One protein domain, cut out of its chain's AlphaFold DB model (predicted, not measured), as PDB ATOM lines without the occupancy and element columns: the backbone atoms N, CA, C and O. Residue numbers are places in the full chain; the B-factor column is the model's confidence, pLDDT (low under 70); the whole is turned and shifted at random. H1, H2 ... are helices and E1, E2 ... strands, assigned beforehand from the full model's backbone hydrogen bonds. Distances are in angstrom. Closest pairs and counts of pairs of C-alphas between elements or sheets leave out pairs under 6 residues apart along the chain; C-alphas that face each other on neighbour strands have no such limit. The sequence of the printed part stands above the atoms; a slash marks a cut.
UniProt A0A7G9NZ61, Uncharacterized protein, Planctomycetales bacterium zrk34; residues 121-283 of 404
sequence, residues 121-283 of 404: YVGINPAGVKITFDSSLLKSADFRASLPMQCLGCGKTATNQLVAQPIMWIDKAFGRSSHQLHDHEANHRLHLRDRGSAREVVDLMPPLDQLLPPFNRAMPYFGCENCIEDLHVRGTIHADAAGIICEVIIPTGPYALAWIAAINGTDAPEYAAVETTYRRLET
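This is residues 121 to 283 of the 404 residues of an uncharacterized protein of Planctomycetales bacterium zrk34 (UniProt A0A7G9NZ61). A strongly twisted sheet of five strands has the helical hairpin of H5 and H6 packed over its E1 and E2 side, and beside its E4 end is a second part built on the small sheet of E3 and E5, with H3 and H4 packed by it. E3 runs on nearly straight into E4, from the small sheet to the large one. The 163 printed residues hold, in order, E1 E2 H1 H2 E3 E4 H3 H4 E5 E6 E7 H5 H6, a mixed class. The large sheet, E1 E2 E7 E6 E4, is mixed and the small one antiparallel. The whole is compact and rounded, with a radius of gyration of the C-alphas of 15.0 A and spans of 43 by 38 by 28 A.

E1, residues 121 to 125, and E2, residues 128 to 134, form an antiparallel hairpin, with N 122 and O 130 at 3.0 A, within hydrogen-bond range. H1, residues 135 to 139, is on the large sheet at a height of 6.3 A, over none of its strands. H2, residues 141 to 144, only just touches H1, with 3 pairs of C-alphas within 8 A and only at the corner, and touches H4, residues 198 to 204, closest at the C-alphas of Asp 142 and Arg 199, 6.6 A. E3, residues 163 to 166, is antiparallel to E5, residues 220 to 223, with N 165 and O 221 at 2.9 A. E4, residues 168 to 171, is an edge strand parallel to E6, residues 234 to 239, with N 170 and O 235 at 2.8 A. H3, residues 178 to 187, only grazes the large sheet with its residues 178 to 185. E6 and E7, residues 244 to 250, form a hairpin, with N 236 and O 247 at 2.8 A; E7 is also antiparallel to E2, with N 131 and O 248 at 2.9 A. H5, residues 253 to 263, lies over E2 at a height of 10.3 A, along the strands. H6, residues 269 to 282, lies over E1 at a height of 9.5 A. H5 and H6, in two layers with the sheet, both helices on one face, touch as a helical hairpin at a shallow tilt of 11 degrees, opposite ways, closest at the C-alphas of Gly 253 and Tyr 278, 5.6 A. In H4 and H5 every O i to N i+4 pair is within hydrogen-bond range; H3 has 4 of 6, H6 8 of 10, H1 0 of 1 but 2 of 2 O i to N i+3 pairs, and H2 is too short for an i+4 pair.

E1 begins at C-alpha 121, (175.577, 139.009, 143.333). From first to last C-alpha E2 measures 19.8 A, H3 15.0 A, E6 16.8 A, E7 19.5 A, H5 15.3 A and H6 19.6 A. H6 ends at C-alpha 282, (167.052, 128.076, 132.725).

The C-alphas farthest apart, of Asp 194 and Ala 241, are 43.9 A apart. The printed part has no cut; its long links are H2 to E3, 18 residues, and H4 to E5, 15 residues. Mean pLDDT of the printed part is 91.7, with residues 174 to 178 and residue 283 under 70.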
ATOM      1  N   TYR A 121     175.590 140.329 143.955       96.12
ATOM      2  CA  TYR A 121     175.577 139.009 143.333       96.12
ATOM      3  C   TYR A 121     176.933 138.329 143.538       96.12
ATOM      4  O   TYR A 121     177.964 138.879 143.157       96.12
ATOM      5  N   VAL A 122     176.934 137.136 144.135       94.38
ATOM      6  CA  VAL A 122     178.173 136.376 144.375       94.38
ATOM      7  C   VAL A 122     178.390 135.304 143.315       94.38
ATOM      8  O   VAL A 122     179.524 135.040 142.929       94.38
ATOM      9  N   GLY A 123     177.317 134.663 142.860       91.31
ATOM     10  CA  GLY A 123     177.404 133.568 141.905       91.31
ATOM     11  C   GLY A 123     176.142 132.723 141.872       91.31
ATOM     12  O   GLY A 123     175.150 133.003 142.552       91.31
ATOM     13  N   ILE A 124     176.193 131.650 141.095       88.69
ATOM     14  CA  ILE A 124     175.144 130.642 141.040       88.69
ATOM     15  C   ILE A 124     175.731 129.306 141.471       88.69
ATOM     16  O   ILE A 124     176.860 128.974 141.127       88.69
ATOM     17  N   ASN A 125     174.968 128.535 142.227       86.81
ATOM     18  CA  ASN A 125     175.321 127.162 142.546       86.81
ATOM     19  C   ASN A 125     174.123 126.253 142.248       86.81
ATOM     20  O   ASN A 125     173.040 126.744 141.908       86.81
ATOM     21  N   PRO A 126     174.268 124.928 142.388       84.31
ATOM     22  CA  PRO A 126     173.156 124.024 142.127       84.31
ATOM     23  C   PRO A 126     171.892 124.288 142.965       84.31
ATOM     24  O   PRO A 126     170.788 123.959 142.532       84.31
ATOM     25  N   ALA A 127     172.030 124.896 144.145       85.00
ATOM     26  CA  ALA A 127     170.904 125.247 145.005       85.00
ATOM     27  C   ALA A 127     170.212 126.563 144.602       85.00
ATOM     28  O   ALA A 127     169.074 126.779 145.017       85.00
ATOM     29  N   GLY A 128     170.848 127.431 143.806       89.62
ATOM     30  CA  GLY A 128     170.235 128.655 143.293       89.62
ATOM     31  C   GLY A 128     171.184 129.841 143.124       89.62
ATOM     32  O   GLY A 128     172.408 129.709 143.113       89.62
ATOM     33  N   VAL A 129     170.591 131.028 142.994       92.94
ATOM     34  CA  VAL A 129     171.305 132.308 142.894       92.94
ATOM     35  C   VAL A 129     171.739 132.751 144.285       92.94
ATOM     36  O   VAL A 129     170.908 132.857 145.188       92.94
ATOM     37  N   LYS A 130     173.033 133.022 144.454       94.94
ATOM     38  CA  LYS A 130     173.634 133.445 145.717       94.94
ATOM     39  C   LYS A 130     173.825 134.960 145.744       94.94
ATOM     40  O   LYS A 130     174.537 135.528 144.913       94.94
ATOM     41  N   ILE A 131     173.198 135.598 146.725       97.31
ATOM     42  CA  ILE A 131     173.191 137.049 146.929       97.31
ATOM     43  C   ILE A 131     173.679 137.349 148.345       97.31
ATOM     44  O   ILE A 131     173.320 136.633 149.280       97.31
ATOM     45  N   THR A 132     174.467 138.404 148.525       97.31
ATOM     46  CA  THR A 132     174.904 138.877 149.843       97.31
ATOM     47  C   THR A 132     174.505 140.321 150.112       97.31
ATOM     48  O   THR A 132     174.288 141.102 149.187       97.31
ATOM     49  N   PHE A 133     174.379 140.672 151.393       97.38
ATOM     50  CA  PHE A 133     174.119 142.037 151.853       97.38
ATOM     51  C   PHE A 133     174.502 142.221 153.333       97.38
ATOM     52  O   PHE A 133     174.653 141.251 154.078       97.38
ATOM     53  N   ASP A 134     174.640 143.468 153.782       96.25
ATOM     54  CA  ASP A 134     174.979 143.789 155.175       96.25
ATOM     55  C   ASP A 134     173.797 143.531 156.133       96.25
ATOM     56  O   ASP A 134     172.674 143.991 155.910       96.25
ATOM     57  N   SER A 135     174.038 142.825 157.242       96.44
ATOM     58  CA  SER A 135     172.990 142.477 158.219       96.44
ATOM     59  C   SER A 135     172.266 143.676 158.842       96.44
ATOM     60  O   SER A 135     171.135 143.533 159.315       96.44
ATOM     61  N   SER A 136     172.862 144.871 158.839       95.69
ATOM     62  CA  SER A 136     172.215 146.095 159.313       95.69
ATOM     63  C   SER A 136     170.960 146.442 158.512       95.69
ATOM     64  O   SER A 136     170.024 147.002 159.093       95.69
ATOM     65  N   LEU A 137     170.874 146.021 157.243       96.62
ATOM     66  CA  LEU A 137     169.689 146.208 156.403       96.62
ATOM     67  C   LEU A 137     168.459 145.472 156.956       96.62
ATOM     68  O   LEU A 137     167.342 145.963 156.809       96.62
ATOM     69  N   LEU A 138     168.636 144.373 157.706       97.12
ATOM     70  CA  LEU A 138     167.532 143.651 158.364       97.12
ATOM     71  C   LEU A 138     166.822 144.481 159.446       97.12
ATOM     72  O   LEU A 138     165.713 144.149 159.872       97.12
ATOM     73  N   LYS A 139     167.422 145.587 159.906       96.50
ATOM     74  CA  LYS A 139     166.742 146.527 160.809       96.50
ATOM     75  C   LYS A 139     165.612 147.271 160.091       96.50
ATOM     76  O   LYS A 139     164.624 147.606 160.747       96.50
ATOM     77  N   SER A 140     165.734 147.497 158.782       97.19
ATOM     78  CA  SER A 140     164.715 148.150 157.963       97.19
ATOM     79  C   SER A 140     163.601 147.171 157.607       97.19
ATOM     80  O   SER A 140     163.826 146.109 157.031       97.19
ATOM     81  N   ALA A 141     162.368 147.523 157.954       97.31
ATOM     82  CA  ALA A 141     161.207 146.725 157.588       97.31
ATOM     83  C   ALA A 141     160.866 146.838 156.088       97.31
ATOM     84  O   ALA A 141     160.352 145.874 155.532       97.31
ATOM     85  N   ASP A 142     161.248 147.930 155.415       97.56
ATOM     86  CA  ASP A 142     161.092 148.065 153.958       97.56
ATOM     87  C   ASP A 142     162.051 147.141 153.212       97.56
ATOM     88  O   ASP A 142     161.653 146.459 152.272       97.56
ATOM     89  N   PHE A 143     163.294 147.024 153.690       97.88
ATOM     90  CA  PHE A 143     164.233 146.054 153.134       97.88
ATOM     91  C   PHE A 143     163.749 144.616 153.357       97.88
ATOM     92  O   PHE A 143     163.766 143.809 152.431       97.88
ATOM     93  N   ARG A 144     163.237 144.282 154.549       97.94
ATOM     94  CA  ARG A 144     162.651 142.950 154.801       97.94
ATOM     95  C   ARG A 144     161.426 142.663 153.922       97.94
ATOM     96  O   ARG A 144     161.205 141.509 153.577       97.94
ATOM     97  N   ALA A 145     160.666 143.690 153.543       97.81
ATOM     98  CA  ALA A 145     159.510 143.591 152.652       97.81
ATOM     99  C   ALA A 145     159.871 143.626 151.152       97.81
ATOM    100  O   ALA A 145     158.974 143.559 150.318       97.81
ATOM    101  N   SER A 146     161.156 143.750 150.800       97.88
ATOM    102  CA  SER A 146     161.594 143.919 149.405       97.88
ATOM    103  C   SER A 146     161.589 142.639 148.571       97.88
ATOM    104  O   SER A 146     161.704 142.707 147.348       97.88
ATOM    105  N   LEU A 147     161.465 141.468 149.207       97.81
ATOM    106  CA  LEU A 147     161.359 140.206 148.483       97.81
ATOM    107  C   LEU A 147     160.060 140.184 147.652       97.81
ATOM    108  O   LEU A 147     159.004 140.561 148.166       97.81
ATOM    109  N   PRO A 148     160.107 139.730 146.385       97.62
ATOM    110  CA  PRO A 148     158.952 139.752 145.494       97.62
ATOM    111  C   PRO A 148     157.753 138.990 146.060       97.62
ATOM    112  O   PRO A 148     157.850 137.804 146.361       97.62
ATOM    113  N   MET A 149     156.590 139.638 146.128       97.12
ATOM    114  CA  MET A 149     155.340 139.018 146.583       97.12
ATOM    115  C   MET A 149     154.709 138.145 145.482       97.12
ATOM    116  O   MET A 149     153.631 138.425 144.964       97.12
ATOM    117  N   GLN A 150     155.420 137.087 145.099       97.06
ATOM    118  CA  GLN A 150     155.019 136.093 144.106       97.06
ATOM    119  C   GLN A 150     155.507 134.707 144.527       97.06
ATOM    120  O   GLN A 150     156.428 134.585 145.321       97.06
ATOM    121  N   CYS A 151     154.929 133.638 143.996       97.12
ATOM    122  CA  CYS A 151     155.371 132.292 144.323       97.12
ATOM    123  C   CYS A 151     156.797 132.051 143.810       97.12
ATOM    124  O   CYS A 151     157.041 132.131 142.607       97.12
ATOM    125  N   LEU A 152     157.699 131.668 144.713       95.38
ATOM    126  CA  LEU A 152     159.084 131.304 144.423       95.38
ATOM    127  C   LEU A 152     159.207 130.239 143.325       95.38
ATOM    128  O   LEU A 152     160.129 130.296 142.530       95.38
ATOM    129  N   GLY A 153     158.279 129.280 143.251       91.50
ATOM    130  CA  GLY A 153     158.340 128.195 142.265       91.50
ATOM    131  C   GLY A 153     157.714 128.519 140.918       91.50
ATOM    132  O   GLY A 153     158.355 128.375 139.882       91.50
ATOM    133  N   CYS A 154     156.445 128.930 140.926       93.06
ATOM    134  CA  CYS A 154     155.650 129.090 139.705       93.06
ATOM    135  C   CYS A 154     155.357 130.547 139.323       93.06
ATOM    136  O   CYS A 154     154.629 130.779 138.363       93.06
ATOM    137  N   GLY A 155     155.852 131.533 140.077       95.38
ATOM    138  CA  GLY A 155     155.677 132.958 139.768       95.38
ATOM    139  C   GLY A 155     154.261 133.510 139.968       95.38
ATOM    140  O   GLY A 155     154.018 134.675 139.677       95.38
ATOM    141  N   LYS A 156     153.307 132.716 140.472       96.31
ATOM    142  CA  LYS A 156     151.939 133.185 140.768       96.31
ATOM    143  C   LYS A 156     151.948 134.397 141.701       96.31
ATOM    144  O   LYS A 156     152.594 134.356 142.739       96.31
ATOM    145  N   THR A 157     151.163 135.421 141.387       96.00
ATOM    146  CA  THR A 157     151.095 136.682 142.151       96.00
ATOM    147  C   THR A 157     149.798 136.860 142.945       96.00
ATOM    148  O   THR A 157     149.679 137.796 143.731       96.00
ATOM    149  N   ALA A 158     148.811 135.976 142.763       94.75
ATOM    150  CA  ALA A 158     147.531 136.053 143.463       94.75
ATOM    151  C   ALA A 158     147.728 135.853 144.975       94.75
ATOM    152  O   ALA A 158     148.026 134.746 145.423       94.75
ATOM    153  N   THR A 159     147.555 136.920 145.759       92.19
ATOM    154  CA  THR A 159     147.878 136.950 147.196       92.19
ATOM    155  C   THR A 159     147.134 135.883 147.992       92.19
ATOM    156  O   THR A 159     147.729 135.226 148.834       92.19
ATOM    157  N   ASN A 160     145.867 135.616 147.681       93.81
ATOM    158  CA  ASN A 160     145.079 134.567 148.335       93.81
ATOM    159  C   ASN A 160     145.604 133.131 148.114       93.81
ATOM    160  O   ASN A 160     145.168 132.222 148.815       93.81
ATOM    161  N   GLN A 161     146.538 132.923 147.179       94.56
ATOM    162  CA  GLN A 161     147.210 131.644 146.923       94.56
ATOM    163  C   GLN A 161     148.634 131.590 147.490       94.56
ATOM    164  O   GLN A 161     149.331 130.597 147.277       94.56
ATOM    165  N   LEU A 162     149.089 132.651 148.160       96.94
ATOM    166  CA  LEU A 162     150.438 132.747 148.700       96.94
ATOM    167  C   LEU A 162     150.467 132.491 150.208       96.94
ATOM    168  O   LEU A 162     149.600 132.909 150.983       96.94
ATOM    169  N   VAL A 163     151.542 131.828 150.609       96.88
ATOM    170  CA  VAL A 163     151.984 131.622 151.980       96.88
ATOM    171  C   VAL A 163     153.319 132.342 152.123       96.88
ATOM    172  O   VAL A 163     154.218 132.161 151.302       96.88
ATOM    173  N   ALA A 164     153.439 133.174 153.153       97.19
ATOM    174  CA  ALA A 164     154.700 133.790 153.534       97.19
ATOM    175  C   ALA A 164     155.450 132.878 154.514       97.19
ATOM    176  O   ALA A 164     154.858 132.369 155.470       97.19
ATOM    177  N   GLN A 165     156.748 132.692 154.284       96.69
ATOM    178  CA  GLN A 165     157.667 131.979 155.171       96.69
ATOM    179  C   GLN A 165     158.868 132.860 155.501       96.69
ATOM    180  O   GLN A 165     159.363 133.559 154.616       96.69
ATOM    181  N   PRO A 166     159.351 132.868 156.753       96.94
ATOM    182  CA  PRO A 166     160.512 133.668 157.102       96.94
ATOM    183  C   PRO A 166     161.794 132.989 156.621       96.94
ATOM    184  O   PRO A 166     161.961 131.784 156.788       96.94
ATOM    185  N   ILE A 167     162.755 133.770 156.122       96.31
ATOM    186  CA  ILE A 167     164.120 133.271 155.936       96.31
ATOM    187  C   ILE A 167     164.704 132.915 157.308       96.31
ATOM    188  O   ILE A 167     164.856 133.774 158.181       96.31
ATOM    189  N   MET A 168     165.068 131.645 157.477       94.25
ATOM    190  CA  MET A 168     165.786 131.169 158.654       94.25
ATOM    191  C   MET A 168     167.291 131.376 158.480       94.25
ATOM    192  O   MET A 168     167.894 130.885 157.525       94.25
ATOM    193  N   TRP A 169     167.906 132.081 159.431       93.75
ATOM    194  CA  TRP A 169     169.331 132.407 159.391       93.75
ATOM    195  C   TRP A 169     170.188 131.347 160.092       93.75
ATOM    196  O   TRP A 169     170.043 131.100 161.293       93.75
ATOM    197  N   ILE A 170     171.110 130.741 159.343       90.25
ATOM    198  CA  ILE A 170     172.053 129.730 159.826       90.25
ATOM    199  C   ILE A 170     173.405 130.376 160.096       90.25
ATOM    200  O   ILE A 170     174.077 130.860 159.185       90.25
ATOM    201  N   ASP A 171     173.846 130.311 161.344       86.75
ATOM    202  CA  ASP A 171     175.223 130.633 161.688       86.75
ATOM    203  C   ASP A 171     176.092 129.372 161.576       86.75
ATOM    204  O   ASP A 171     175.962 128.428 162.370       86.75
ATOM    205  N   LYS A 172     176.988 129.362 160.580       78.88
ATOM    206  CA  LYS A 172     177.914 128.248 160.332       78.88
ATOM    207  C   LYS A 172     178.861 128.015 161.518       78.88
ATOM    208  O   LYS A 172     179.253 126.875 161.750       78.88
ATOM    209  N   ALA A 173     179.179 129.044 162.308       75.62
ATOM    210  CA  ALA A 173     180.048 128.921 163.476       75.62
ATOM    211  C   ALA A 173     179.367 128.200 164.650       75.62
ATOM    212  O   ALA A 173     180.038 127.551 165.455       75.62
ATOM    213  N   PHE A 174     178.034 128.266 164.758       68.94
ATOM    214  CA  PHE A 174     177.306 127.643 165.870       68.94
ATOM    215  C   PHE A 174     176.864 126.199 165.619       68.94
ATOM    216  O   PHE A 174     176.323 125.586 166.545       68.94
ATOM    217  N   GLY A 175     177.110 125.651 164.422       66.06
ATOM    218  CA  GLY A 175     176.870 124.239 164.106       66.06
ATOM    219  C   GLY A 175     175.417 123.795 164.299       66.06
ATOM    220  O   GLY A 175     175.171 122.635 164.625       66.06
ATOM    221  N   ARG A 176     174.442 124.710 164.167       68.75
ATOM    222  CA  ARG A 176     173.020 124.335 164.216       68.75
ATOM    223  C   ARG A 176     172.696 123.489 162.984       68.75
ATOM    224  O   ARG A 176     173.004 123.893 161.864       68.75
ATOM    225  N   SER A 177     172.094 122.320 163.194       65.50
ATOM    226  CA  SER A 177     171.665 121.452 162.099       65.50
ATOM    227  C   SER A 177     170.498 122.090 161.343       65.50
ATOM    228  O   SER A 177     169.593 122.678 161.939       65.50
ATOM    229  N   SER A 178     170.512 121.962 160.017       69.00
ATOM    230  CA  SER A 178     169.487 122.505 159.117       69.00
ATOM    231  C   SER A 178     168.079 121.970 159.401       69.00
ATOM    232  O   SER A 178     167.106 122.681 159.180       69.00
ATOM    233  N   HIS A 179     167.960 120.748 159.929       71.56
ATOM    234  CA  HIS A 179     166.669 120.094 160.161       71.56
ATOM    235  C   HIS A 179     165.765 120.835 161.151       71.56
ATOM    236  O   HIS A 179     164.588 121.015 160.863       71.56
ATOM    237  N   GLN A 180     166.300 121.325 162.275       77.88
ATOM    238  CA  GLN A 180     165.477 122.038 163.266       77.88
ATOM    239  C   GLN A 180     164.897 123.337 162.698       77.88
ATOM    240  O   GLN A 180     163.845 123.800 163.129       77.88
ATOM    241  N   LEU A 181     165.578 123.937 161.723       79.88
ATOM    242  CA  LEU A 181     165.164 125.208 161.145       79.88
ATOM    243  C   LEU A 181     163.921 125.072 160.274       79.88
ATOM    244  O   LEU A 181     163.126 126.003 160.262       79.88
ATOM    245  N   HIS A 182     163.731 123.932 159.607       80.81
ATOM    246  CA  HIS A 182     162.554 123.711 158.769       80.81
ATOM    247  C   HIS A 182     161.271 123.625 159.607       80.81
ATOM    248  O   HIS A 182     160.277 124.270 159.282       80.81
ATOM    249  N   ASP A 183     161.315 122.927 160.744       85.94
ATOM    250  CA  ASP A 183     160.182 122.882 161.674       85.94
ATOM    251  C   ASP A 183     159.860 124.286 162.203       85.94
ATOM    252  O   ASP A 183     158.700 124.688 162.300       85.94
ATOM    253  N   HIS A 184     160.890 125.076 162.519       86.44
ATOM    254  CA  HIS A 184     160.698 126.463 162.933       86.44
ATOM    255  C   HIS A 184     160.097 127.324 161.820       86.44
ATOM    256  O   HIS A 184     159.168 128.080 162.090       86.44
ATOM    257  N   GLU A 185     160.581 127.199 160.589       88.88
ATOM    258  CA  GLU A 185     160.062 127.911 159.422       88.88
ATOM    259  C   GLU A 185     158.583 127.584 159.172       88.88
ATOM    260  O   GLU A 185     157.760 128.492 159.033       88.88
ATOM    261  N   ALA A 186     158.223 126.297 159.208       88.69
ATOM    262  CA  ALA A 186     156.851 125.833 159.031       88.69
ATOM    263  C   ALA A 186     155.902 126.395 160.102       88.69
ATOM    264  O   ALA A 186     154.793 126.823 159.783       88.69
ATOM    265  N   ASN A 187     156.363 126.476 161.354       92.25
ATOM    266  CA  ASN A 187     155.590 127.035 162.466       92.25
ATOM    267  C   ASN A 187     155.358 128.554 162.370       92.25
ATOM    268  O   ASN A 187     154.502 129.079 163.079       92.25
ATOM    269  N   HIS A 188     156.092 129.262 161.507       94.31
ATOM    270  CA  HIS A 188     155.963 130.711 161.300       94.31
ATOM    271  C   HIS A 188     155.321 131.064 159.948       94.31
ATOM    272  O   HIS A 188     155.391 132.214 159.508       94.31
ATOM    273  N   ARG A 189     154.689 130.089 159.280       95.31
ATOM    274  CA  ARG A 189     153.937 130.309 158.038       95.31
ATOM    275  C   ARG A 189     152.761 131.255 158.271       95.31
ATOM    276  O   ARG A 189     151.976 131.074 159.201       95.31
ATOM    277  N   LEU A 190     152.590 132.213 157.367       95.75
ATOM    278  CA  LEU A 190     151.439 133.113 157.348       95.75
ATOM    279  C   LEU A 190     150.701 132.984 156.011       95.75
ATOM    280  O   LEU A 190     151.222 133.367 154.965       95.75
ATOM    281  N   HIS A 191     149.475 132.457 156.038       95.81
ATOM    282  CA  HIS A 191     148.602 132.449 154.860       95.81
ATOM    283  C   HIS A 191     148.076 133.856 154.597       95.81
ATOM    284  O   HIS A 191     147.521 134.486 155.502       95.81
ATOM    285  N   LEU A 192     148.210 134.338 153.360       94.12
ATOM    286  CA  LEU A 192     147.918 135.735 153.081       94.12
ATOM    287  C   LEU A 192     146.427 136.057 152.976       94.12
ATOM    288  O   LEU A 192     146.137 137.209 153.206       94.12
ATOM    289  N   ARG A 193     145.497 135.125 152.694       84.31
ATOM    290  CA  ARG A 193     144.012 135.294 152.774       84.31
ATOM    291  C   ARG A 193     143.515 136.770 152.768       84.31
ATOM    292  O   ARG A 193     142.958 137.222 153.763       84.31
ATOM    293  N   ASP A 194     143.785 137.509 151.684       78.31
ATOM    294  CA  ASP A 194     143.424 138.929 151.440       78.31
ATOM    295  C   ASP A 194     144.314 140.050 152.039       78.31
ATOM    296  O   ASP A 194     143.919 141.214 152.071       78.31
ATOM    297  N   ARG A 195     145.542 139.758 152.481       77.19
ATOM    298  CA  ARG A 195     146.538 140.772 152.889       77.19
ATOM    299  C   ARG A 195     147.065 141.544 151.676       77.19
ATOM    300  O   ARG A 195     147.261 140.965 150.605       77.19
ATOM    301  N   GLY A 196     147.285 142.847 151.862       82.50
ATOM    302  CA  GLY A 196     147.490 143.796 150.772       82.50
ATOM    303  C   GLY A 196     148.941 143.933 150.330       82.50
ATOM    304  O   GLY A 196     149.216 143.876 149.133       82.50
ATOM    305  N   SER A 197     149.882 144.111 151.264       95.56
ATOM    306  CA  SER A 197     151.281 144.410 150.917       95.56
ATOM    307  C   SER A 197     152.307 143.547 151.651       95.56
ATOM    308  O   SER A 197     152.090 143.113 152.780       95.56
ATOM    309  N   ALA A 198     153.486 143.368 151.045       96.06
ATOM    310  CA  ALA A 198     154.620 142.702 151.690       96.06
ATOM    311  C   ALA A 198     155.019 143.381 153.015       96.06
ATOM    312  O   ALA A 198     155.470 142.716 153.947       96.06
ATOM    313  N   ARG A 199     154.794 144.696 153.134       97.19
ATOM    314  CA  ARG A 199     155.046 145.441 154.368       97.19
ATOM    315  C   ARG A 199     154.091 145.044 155.494       97.19
ATOM    316  O   ARG A 199     154.544 144.773 156.600       97.19
ATOM    317  N   GLU A 200     152.798 144.942 155.198       96.75
ATOM    318  CA  GLU A 200     151.807 144.439 156.159       96.75
ATOM    319  C   GLU A 200     152.144 143.015 156.610       96.75
ATOM    320  O   GLU A 200     152.027 142.697 157.790       96.75
ATOM    321  N   VAL A 201     152.603 142.161 155.690       96.81
ATOM    322  CA  VAL A 201     153.049 140.798 156.012       96.81
ATOM    323  C   VAL A 201     154.212 140.828 157.001       96.81
ATOM    324  O   VAL A 201     154.162 140.143 158.020       96.81
ATOM    325  N   VAL A 202     155.229 141.652 156.742       97.00
ATOM    326  CA  VAL A 202     156.387 141.830 157.629       97.00
ATOM    327  C   VAL A 202     155.987 142.282 159.036       97.00
ATOM    328  O   VAL A 202     156.598 141.829 160.005       97.00
ATOM    329  N   ASP A 203     154.994 143.162 159.154       96.12
ATOM    330  CA  ASP A 203     154.528 143.687 160.442       96.12
ATOM    331  C   ASP A 203     153.636 142.680 161.202       96.12
ATOM    332  O   ASP A 203     153.560 142.726 162.429       96.12
ATOM    333  N   LEU A 204     152.989 141.749 160.491       95.88
ATOM    334  CA  LEU A 204     152.147 140.693 161.071       95.88
ATOM    335  C   LEU A 204     152.921 139.439 161.485       95.88
ATOM    336  O   LEU A 204     152.443 138.685 162.336       95.88
ATOM    337  N   MET A 205     154.076 139.176 160.874       96.38
ATOM    338  CA  MET A 205     154.874 138.002 161.211       96.38
ATOM    339  C   MET A 205     155.525 138.159 162.592       96.38
ATOM    340  O   MET A 205     156.204 139.161 162.838       96.38
ATOM    341  N   PRO A 206     155.366 137.172 163.494       95.25
ATOM    342  CA  PRO A 206     155.982 137.235 164.809       95.25
ATOM    343  C   PRO A 206     157.516 137.192 164.706       95.25
ATOM    344  O   PRO A 206     158.067 136.660 163.733       95.25
ATOM    345  N   PRO A 207     158.227 137.754 165.698       95.25
ATOM    346  CA  PRO A 207     159.676 137.639 165.764       95.25
ATOM    347  C   PRO A 207     160.110 136.175 165.922       95.25
ATOM    348  O   PRO A 207     159.426 135.358 166.531       95.25
ATOM    349  N   LEU A 208     161.288 135.859 165.387       94.12
ATOM    350  CA  LEU A 208     161.939 134.559 165.511       94.12
ATOM    351  C   LEU A 208     162.743 134.535 166.818       94.12
ATOM    352  O   LEU A 208     163.947 134.807 166.819       94.12
ATOM    353  N   ASP A 209     162.075 134.251 167.936       91.31
ATOM    354  CA  ASP A 209     162.615 134.346 169.306       91.31
ATOM    355  C   ASP A 209     163.906 133.536 169.552       91.31
ATOM    356  O   ASP A 209     164.695 133.832 170.450       91.31
ATOM    357  N   GLN A 210     164.153 132.512 168.740       87.62
ATOM    358  CA  GLN A 210     165.331 131.644 168.779       87.62
ATOM    359  C   GLN A 210     166.586 132.242 168.115       87.62
ATOM    360  O   GLN A 210     167.660 131.617 168.160       87.62
ATOM    361  N   LEU A 211     166.448 133.398 167.460       89.56
ATOM    362  CA  LEU A 211     167.516 134.133 166.788       89.56
ATOM    363  C   LEU A 211     167.838 135.428 167.545       89.56
ATOM    364  O   LEU A 211     167.015 135.980 168.270       89.56
ATOM    365  N   LEU A 212     169.064 135.921 167.386       91.44
ATOM    366  CA  LEU A 212     169.484 137.198 167.965       91.44
ATOM    367  C   LEU A 212     169.111 138.356 167.028       91.44
ATOM    368  O   LEU A 212     169.067 138.160 165.814       91.44
ATOM    369  N   PRO A 213     168.892 139.580 167.537       94.75
ATOM    370  CA  PRO A 213     168.782 140.755 166.678       94.75
ATOM    371  C   PRO A 213     170.034 140.967 165.800       94.75
ATOM    372  O   PRO A 213     171.144 140.740 166.282       94.75
ATOM    373  N   PRO A 214     169.888 141.441 164.545       96.06
ATOM    374  CA  PRO A 214     168.633 141.771 163.858       96.06
ATOM    375  C   PRO A 214     167.932 140.566 163.193       96.06
ATOM    376  O   PRO A 214     166.849 140.730 162.639       96.06
ATOM    377  N   PHE A 215     168.514 139.367 163.264       95.94
ATOM    378  CA  PHE A 215     168.035 138.140 162.606       95.94
ATOM    379  C   PHE A 215     166.714 137.603 163.159       95.94
ATOM    380  O   PHE A 215     166.048 136.808 162.506       95.94
ATOM    381  N   ASN A 216     166.313 138.046 164.351       95.50
ATOM    382  CA  ASN A 216     165.013 137.723 164.932       95.50
ATOM    383  C   ASN A 216     163.834 138.428 164.242       95.50
ATOM    384  O   ASN A 216     162.682 138.150 164.561       95.50
ATOM    385  N   ARG A 217     164.090 139.357 163.316       96.69
ATOM    386  CA  ARG A 217     163.051 140.053 162.556       96.69
ATOM    387  C   ARG A 217     162.747 139.284 161.273       96.69
ATOM    388  O   ARG A 217     163.626 139.128 160.432       96.69
ATOM    389  N   ALA A 218     161.497 138.854 161.104       96.69
ATOM    390  CA  ALA A 218     161.084 138.059 159.951       96.69
ATOM    391  C   ALA A 218     161.320 138.799 158.622       96.69
ATOM    392  O   ALA A 218     160.923 139.955 158.464       96.69
ATOM    393  N   MET A 219     161.954 138.119 157.671       97.81
ATOM    394  CA  MET A 219     162.098 138.553 156.283       97.81
ATOM    395  C   MET A 219     161.383 137.515 155.409       97.81
ATOM    396  O   MET A 219     161.926 136.421 155.242       97.81
ATOM    397  N   PRO A 220     160.145 137.784 154.954       97.44
ATOM    398  CA  PRO A 220     159.336 136.793 154.264       97.44
ATOM    399  C   PRO A 220     159.781 136.572 152.824       97.44
ATOM    400  O   PRO A 220     159.994 137.524 152.081       97.44
ATOM    401  N   TYR A 221     159.797 135.314 152.404       97.75
ATOM    402  CA  TYR A 221     159.648 134.937 151.003       97.75
ATOM    403  C   TYR A 221     158.294 134.253 150.799       97.75
ATOM    404  O   TYR A 221     157.635 133.847 151.761       97.75
ATOM    405  N   PHE A 222     157.856 134.156 149.546       97.38
ATOM    406  CA  PHE A 222     156.486 133.769 149.226       97.38
ATOM    407  C   PHE A 222     156.449 132.523 148.343       97.38
ATOM    408  O   PHE A 222     157.228 132.371 147.406       97.38
ATOM    409  N   GLY A 223     155.510 131.623 148.618       96.12
ATOM    410  CA  GLY A 223     155.264 130.421 147.825       96.12
ATOM    411  C   GLY A 223     153.788 130.045 147.856       96.12
ATOM    412  O   GLY A 223     153.081 130.398 148.793       96.12
ATOM    413  N   CYS A 224     153.299 129.345 146.835       96.06
ATOM    414  CA  CYS A 224     151.989 128.701 146.918       96.06
ATOM    415  C   CYS A 224     152.107 127.347 147.625       96.06
ATOM    416  O   CYS A 224     153.201 126.784 147.694       96.06
ATOM    417  N   GLU A 225     150.988 126.808 148.110       93.19
ATOM    418  CA  GLU A 225     150.958 125.546 148.870       93.19
ATOM    419  C   GLU A 225     151.648 124.387 148.132       93.19
ATOM    420  O   GLU A 225     152.373 123.621 148.750       93.19
ATOM    421  N   ASN A 226     151.539 124.341 146.801       92.00
ATOM    422  CA  ASN A 226     152.149 123.286 145.983       92.00
ATOM    423  C   ASN A 226     153.664 123.442 145.766       92.00
ATOM    424  O   ASN A 226     154.305 122.501 145.319       92.00
ATOM    425  N   CYS A 227     154.234 124.634 145.968       91.69
ATOM    426  CA  CYS A 227     155.649 124.895 145.670       91.69
ATOM    427  C   CYS A 227     156.495 125.117 146.926       91.69
ATOM    428  O   CYS A 227     157.713 124.969 146.876       91.69
ATOM    429  N   ILE A 228     155.875 125.539 148.029       89.19
ATOM    430  CA  ILE A 228     156.594 126.036 149.206       89.19
ATOM    431  C   ILE A 228     157.177 124.926 150.094       89.19
ATOM    432  O   ILE A 228     157.896 125.217 151.044       89.19
ATOM    433  N   GLU A 229     156.854 123.663 149.817       85.00
ATOM    434  CA  GLU A 229     157.436 122.510 150.519       85.00
ATOM    435  C   GLU A 229     158.787 122.084 149.933       85.00
ATOM    436  O   GLU A 229     159.630 121.556 150.653       85.00
ATOM    437  N   ASP A 230     159.018 122.358 148.647       82.00
ATOM    438  CA  ASP A 230     160.239 121.952 147.943       82.00
ATOM    439  C   ASP A 230     161.250 123.092 147.773       82.00
ATOM    440  O   ASP A 230     162.425 122.856 147.465       82.00
ATOM    441  N   LEU A 231     160.802 124.339 147.932       80.94
ATOM    442  CA  LEU A 231     161.581 125.533 147.627       80.94
ATOM    443  C   LEU A 231     161.761 126.393 148.871       80.94
ATOM    444  O   LEU A 231     160.823 127.035 149.337       80.94
ATOM    445  N   HIS A 232     163.005 126.450 149.339       86.56
ATOM    446  CA  HIS A 232     163.394 127.216 150.516       86.56
ATOM    447  C   HIS A 232     164.454 128.244 150.167       86.56
ATOM    448  O   HIS A 232     165.457 127.925 149.522       86.56
ATOM    449  N   VAL A 233     164.263 129.461 150.662       86.25
ATOM    450  CA  VAL A 233     165.304 130.484 150.639       86.25
ATOM    451  C   VAL A 233     166.211 130.266 151.846       86.25
ATOM    452  O   VAL A 233     165.776 130.360 152.993       86.25
ATOM    453  N   ARG A 234     167.485 129.950 151.602       89.06
ATOM    454  CA  ARG A 234     168.446 129.664 152.680       89.06
ATOM    455  C   ARG A 234     169.219 130.920 153.039       89.06
ATOM    456  O   ARG A 234     169.892 131.464 152.172       89.06
ATOM    457  N   GLY A 235     169.163 131.331 154.304       91.00
ATOM    458  CA  GLY A 235     169.981 132.413 154.842       91.00
ATOM    459  C   GLY A 235     171.169 131.871 155.634       91.00
ATOM    460  O   GLY A 235     170.981 131.091 156.562       91.00
ATOM    461  N   THR A 236     172.391 132.291 155.328       92.06
ATOM    462  CA  THR A 236     173.587 132.021 156.139       92.06
ATOM    463  C   THR A 236     174.237 133.318 156.592       92.06
ATOM    464  O   THR A 236     174.219 134.311 155.871       92.06
ATOM    465  N   ILE A 237     174.813 133.315 157.789       92.31
ATOM    466  CA  ILE A 237     175.485 134.481 158.363       92.31
ATOM    467  C   ILE A 237     176.997 134.253 158.352       92.31
ATOM    468  O   ILE A 237     177.475 133.189 158.754       92.31
ATOM    469  N   HIS A 238     177.737 135.270 157.917       91.56
ATOM    470  CA  HIS A 238     179.192 135.314 157.904       91.56
ATOM    471  C   HIS A 238     179.664 136.550 158.674       91.56
ATOM    472  O   HIS A 238     179.244 137.660 158.365       91.56
ATOM    473  N   ALA A 239     180.517 136.366 159.681       90.69
ATOM    474  CA  ALA A 239     181.161 137.474 160.381       90.69
ATOM    475  C   ALA A 239     182.580 137.669 159.837       90.69
ATOM    476  O   ALA A 239     183.346 136.706 159.765       90.69
ATOM    477  N   ASP A 240     182.924 138.901 159.482       87.62
ATOM    478  CA  ASP A 240     184.263 139.306 159.071       87.62
ATOM    479  C   ASP A 240     184.705 140.583 159.815       87.62
ATOM    480  O   ASP A 240     184.084 141.005 160.793       87.62
ATOM    481  N   ALA A 241     185.831 141.172 159.404       88.31
ATOM    482  CA  ALA A 241     186.346 142.395 160.019       88.31
ATOM    483  C   ALA A 241     185.502 143.645 159.697       88.31
ATOM    484  O   ALA A 241     185.574 144.624 160.439       88.31
ATOM    485  N   ALA A 242     184.735 143.628 158.603       88.50
ATOM    486  CA  ALA A 242     183.898 144.737 158.156       88.50
ATOM    487  C   ALA A 242     182.497 144.699 158.787       88.50
ATOM    488  O   ALA A 242     181.861 145.742 158.931       88.50
ATOM    489  N   GLY A 243     182.032 143.525 159.214       92.00
ATOM    490  CA  GLY A 243     180.771 143.375 159.916       92.00
ATOM    491  C   GLY A 243     180.195 141.974 159.798       92.00
ATOM    492  O   GLY A 243     180.901 140.967 159.794       92.00
ATOM    493  N   ILE A 244     178.866 141.912 159.761       94.06
ATOM    494  CA  ILE A 244     178.143 140.659 159.581       94.06
ATOM    495  C   ILE A 244     177.415 140.714 158.241       94.06
ATOM    496  O   ILE A 244     176.489 141.512 158.063       94.06
ATOM    497  N   ILE A 245     177.816 139.833 157.329       95.50
ATOM    498  CA  ILE A 245     177.239 139.664 156.000       95.50
ATOM    499  C   ILE A 245     176.204 138.541 156.032       95.50
ATOM    500  O   ILE A 245     176.446 137.439 156.531       95.50
ATOM    501  N   CYS A 246     175.032 138.839 155.488       96.44
ATOM    502  CA  CYS A 246     173.997 137.863 155.199       96.44
ATOM    503  C   CYS A 246     174.218 137.322 153.790       96.44
ATOM    504  O   CYS A 246     174.395 138.090 152.851       96.44
ATOM    505  N   GLU A 247     174.175 136.008 153.643       96.19
ATOM    506  CA  GLU A 247     174.185 135.297 152.371       96.19
ATOM    507  C   GLU A 247     172.833 134.613 152.199       96.19
ATOM    508  O   GLU A 247     172.363 133.928 153.103       96.19
ATOM    509  N   VAL A 248     172.199 134.810 151.050       96.31
ATOM    510  CA  VAL A 248     170.900 134.240 150.716       96.31
ATOM    511  C   VAL A 248     171.012 133.456 149.417       96.31
ATOM    512  O   VAL A 248     171.500 133.975 148.414       96.31
ATOM    513  N   ILE A 249     170.541 132.209 149.429       94.19
ATOM    514  CA  ILE A 249     170.432 131.368 148.234       94.19
ATOM    515  C   ILE A 249     168.962 131.301 147.821       94.19
ATOM    516  O   ILE A 249     168.128 130.788 148.572       94.19
ATOM    517  N   ILE A 250     168.660 131.817 146.628       94.75
ATOM    518  CA  ILE A 250     167.319 131.836 146.037       94.75
ATOM    519  C   ILE A 250     167.228 130.749 144.962       94.75
ATOM    520  O   ILE A 250     167.910 130.857 143.940       94.75
ATOM    521  N   PRO A 251     166.354 129.741 145.126       91.00
ATOM    522  CA  PRO A 251     166.309 128.591 144.222       91.00
ATOM    523  C   PRO A 251     165.945 128.887 142.763       91.00
ATOM    524  O   PRO A 251     166.197 128.066 141.880       91.00
ATOM    525  N   THR A 252     165.332 130.041 142.495       91.56
ATOM    526  CA  THR A 252     164.858 130.415 141.159       91.56
ATOM    527  C   THR A 252     165.381 131.786 140.754       91.56
ATOM    528  O   THR A 252     165.149 132.778 141.451       91.56
ATOM    529  N   GLY A 253     166.014 131.870 139.587       93.12
ATOM    530  CA  GLY A 253     166.533 133.135 139.077       93.12
ATOM    531  C   GLY A 253     165.508 134.236 138.788       93.12
ATOM    532  O   GLY A 253     165.854 135.374 139.079       93.12
ATOM    533  N   PRO A 254     164.252 133.999 138.345       94.75
ATOM    534  CA  PRO A 254     163.316 135.093 138.078       94.75
ATOM    535  C   PRO A 254     162.933 135.802 139.376       94.75
ATOM    536  O   PRO A 254     162.799 137.020 139.416       94.75
ATOM    537  N   TYR A 255     162.823 135.040 140.468       96.44
ATOM    538  CA  TYR A 255     162.594 135.588 141.798       96.44
ATOM    539  C   TYR A 255     163.808 136.386 142.300       96.44
ATOM    540  O   TYR A 255     163.642 137.477 142.839       96.44
ATOM    541  N   ALA A 256     165.030 135.886 142.079       96.94
ATOM    542  CA  ALA A 256     166.258 136.603 142.425       96.94
ATOM    543  C   ALA A 256     166.419 137.909 141.622       96.94
ATOM    544  O   ALA A 256     166.725 138.948 142.201       96.94
ATOM    545  N   LEU A 257     166.145 137.873 140.314       97.19
ATOM    546  CA  LEU A 257     166.155 139.039 139.428       97.19
ATOM    547  C   LEU A 257     165.144 140.089 139.866       97.19
ATOM    548  O   LEU A 257     165.492 141.261 139.963       97.19
ATOM    549  N   ALA A 258     163.914 139.676 140.182       97.56
ATOM    550  CA  ALA A 258     162.890 140.588 140.674       97.56
ATOM    551  C   ALA A 258     163.308 141.258 141.995       97.56
ATOM    552  O   ALA A 258     163.045 142.443 142.187       97.56
ATOM    553  N   TRP A 259     164.002 140.538 142.883       98.06
ATOM    554  CA  TRP A 259     164.517 141.123 144.122       98.06
ATOM    555  C   TRP A 259     165.658 142.121 143.877       98.06
ATOM    556  O   TRP A 259     165.638 143.222 144.426       98.06
ATOM    557  N   ILE A 260     166.616 141.779 143.010       98.12
ATOM    558  CA  ILE A 260     167.711 142.685 142.630       98.12
ATOM    559  C   ILE A 260     167.163 143.932 141.938       98.12
ATOM    560  O   ILE A 260     167.553 145.036 142.302       98.12
ATOM    561  N   ALA A 261     166.216 143.785 141.012       97.94
ATOM    562  CA  ALA A 261     165.575 144.918 140.356       97.94
ATOM    563  C   ALA A 261     164.880 145.854 141.356       97.94
ATOM    564  O   ALA A 261     164.938 147.068 141.187       97.94
ATOM    565  N   ALA A 262     164.258 145.307 142.405       97.25
ATOM    566  CA  ALA A 262     163.579 146.099 143.426       97.25
ATOM    567  C   ALA A 262     164.535 146.904 144.326       97.25
ATOM    568  O   ALA A 262     164.150 147.973 144.797       97.25
ATOM    569  N   ILE A 263     165.755 146.408 144.579       97.94
ATOM    570  CA  ILE A 263     166.733 147.073 145.460       97.94
ATOM    571  C   ILE A 263     167.785 147.867 144.680       97.94
ATOM    572  O   ILE A 263     167.991 149.045 144.959       97.94
ATOM    573  N   ASN A 264     168.451 147.235 143.714       98.00
ATOM    574  CA  ASN A 264     169.550 147.835 142.955       98.00
ATOM    575  C   ASN A 264     169.075 148.526 141.663       98.00
ATOM    576  O   ASN A 264     169.787 149.383 141.143       98.00
ATOM    577  N   GLY A 265     167.903 148.156 141.133       97.69
ATOM    578  CA  GLY A 265     167.429 148.566 139.806       97.69
ATOM    579  C   GLY A 265     167.798 147.574 138.695       97.69
ATOM    580  O   GLY A 265     168.666 146.718 138.858       97.69
ATOM    581  N   THR A 266     167.121 147.673 137.547       97.69
ATOM    582  CA  THR A 266     167.346 146.796 136.377       97.69
ATOM    583  C   THR A 266     168.624 147.121 135.610       97.69
ATOM    584  O   THR A 266     169.171 146.252 134.941       97.69
ATOM    585  N   ASP A 267     169.116 148.355 135.731       97.50
ATOM    586  CA  ASP A 267     170.346 148.811 135.068       97.50
ATOM    587  C   ASP A 267     171.608 148.474 135.883       97.50
ATOM    588  O   ASP A 267     172.728 148.790 135.481       97.50
ATOM    589  N   ALA A 268     171.438 147.847 137.052       97.62
ATOM    590  CA  ALA A 268     172.538 147.474 137.922       97.62
ATOM    591  C   ALA A 268     173.365 146.320 137.322       97.62
ATOM    592  O   ALA A 268     172.800 145.378 136.752       97.62
ATOM    593  N   PRO A 269     174.700 146.323 137.497       97.38
ATOM    594  CA  PRO A 269     175.556 145.256 136.984       97.38
ATOM    595  C   PRO A 269     175.198 143.883 137.571       97.38
ATOM    596  O   PRO A 269     175.293 142.878 136.867       97.38
ATOM    597  N   GLU A 270     174.720 143.817 138.820       97.50
ATOM    598  CA  GLU A 270     174.275 142.565 139.438       97.50
ATOM    599  C   GLU A 270     173.043 141.980 138.742       97.50
ATOM    600  O   GLU A 270     172.944 140.760 138.611       97.50
ATOM    601  N   TYR A 271     172.123 142.827 138.260       97.56
ATOM    602  CA  TYR A 271     170.945 142.374 137.520       97.56
ATOM    603  C   TYR A 271     171.371 141.691 136.216       97.56
ATOM    604  O   TYR A 271     171.003 140.542 135.971       97.56
ATOM    605  N   ALA A 272     172.229 142.350 135.428       96.31
ATOM    606  CA  ALA A 272     172.756 141.802 134.176       96.31
ATOM    607  C   ALA A 272     173.574 140.515 134.391       96.31
ATOM    608  O   ALA A 272     173.474 139.567 133.604       96.31
ATOM    609  N   ALA A 273     174.361 140.453 135.471       94.44
ATOM    610  CA  ALA A 273     175.151 139.276 135.821       94.44
ATOM    611  C   ALA A 273     174.264 138.078 136.192       94.44
ATOM    612  O   ALA A 273     174.483 136.969 135.686       94.44
ATOM    613  N   VAL A 274     173.233 138.291 137.020       94.19
ATOM    614  CA  VAL A 274     172.258 137.241 137.338       94.19
ATOM    615  C   VAL A 274     171.488 136.837 136.097       94.19
ATOM    616  O   VAL A 274     171.346 135.647 135.870       94.19
ATOM    617  N   GLU A 275     171.029 137.772 135.269       94.88
ATOM    618  CA  GLU A 275     170.232 137.456 134.083       94.88
ATOM    619  C   GLU A 275     171.022 136.593 133.096       94.88
ATOM    620  O   GLU A 275     170.536 135.554 132.643       94.88
ATOM    621  N   THR A 276     172.273 136.974 132.832       90.75
ATOM    622  CA  THR A 276     173.180 136.224 131.955       90.75
ATOM    623  C   THR A 276     173.447 134.823 132.496       90.75
ATOM    624  O   THR A 276     173.370 133.846 131.752       90.75
ATOM    625  N   THR A 277     173.737 134.708 133.795       86.75
ATOM    626  CA  THR A 277     174.065 133.415 134.412       86.75
ATOM    627  C   THR A 277     172.827 132.526 134.525       86.75
ATOM    628  O   THR A 277     172.866 131.333 134.236       86.75
ATOM    629  N   TYR A 278     171.701 133.112 134.917       86.00
ATOM    630  CA  TYR A 278     170.452 132.408 135.147       86.00
ATOM    631  C   TYR A 278     169.866 131.839 133.861       86.00
ATOM    632  O   TYR A 278     169.486 130.672 133.862       86.00
ATOM    633  N   ARG A 279     169.826 132.613 132.768       84.94
ATOM    634  CA  ARG A 279     169.294 132.128 131.483       84.94
ATOM    635  C   ARG A 279     169.982 130.835 131.030       84.94
ATOM    636  O   ARG A 279     169.324 129.991 130.441       84.94
ATOM    637  N   ARG A 280     171.257 130.636 131.383       76.31
ATOM    638  CA  ARG A 280     172.025 129.411 131.088       76.31
ATOM    639  C   ARG A 280     171.596 128.205 131.922       76.31
ATOM    640  O   ARG A 280     171.629 127.084 131.433       76.31
ATOM    641  N   LEU A 281     171.182 128.418 133.171       76.88
ATOM    642  CA  LEU A 281     170.586 127.353 133.989       76.88
ATOM    643  C   LEU A 281     169.113 127.120 133.661       76.88
ATOM    644  O   LEU A 281     168.560 126.067 133.976       76.88
ATOM    645  N   GLU A 282     168.455 128.137 133.103       74.69
ATOM    646  CA  GLU A 282     167.052 128.076 132.725       74.69
ATOM    647  C   GLU A 282     166.826 127.281 131.436       74.69
ATOM    648  O   GLU A 282     165.764 126.680 131.254       74.69
ATOM    649  N   THR A 283     167.837 127.233 130.571       65.56
ATOM    650  CA  THR A 283     167.862 126.345 129.417       65.56
ATOM    651  C   THR A 283     168.084 124.898 129.863       65.56
ATOM    652  O   THR A 283     169.097 124.572 130.474       65.56
TER     653      THR A 283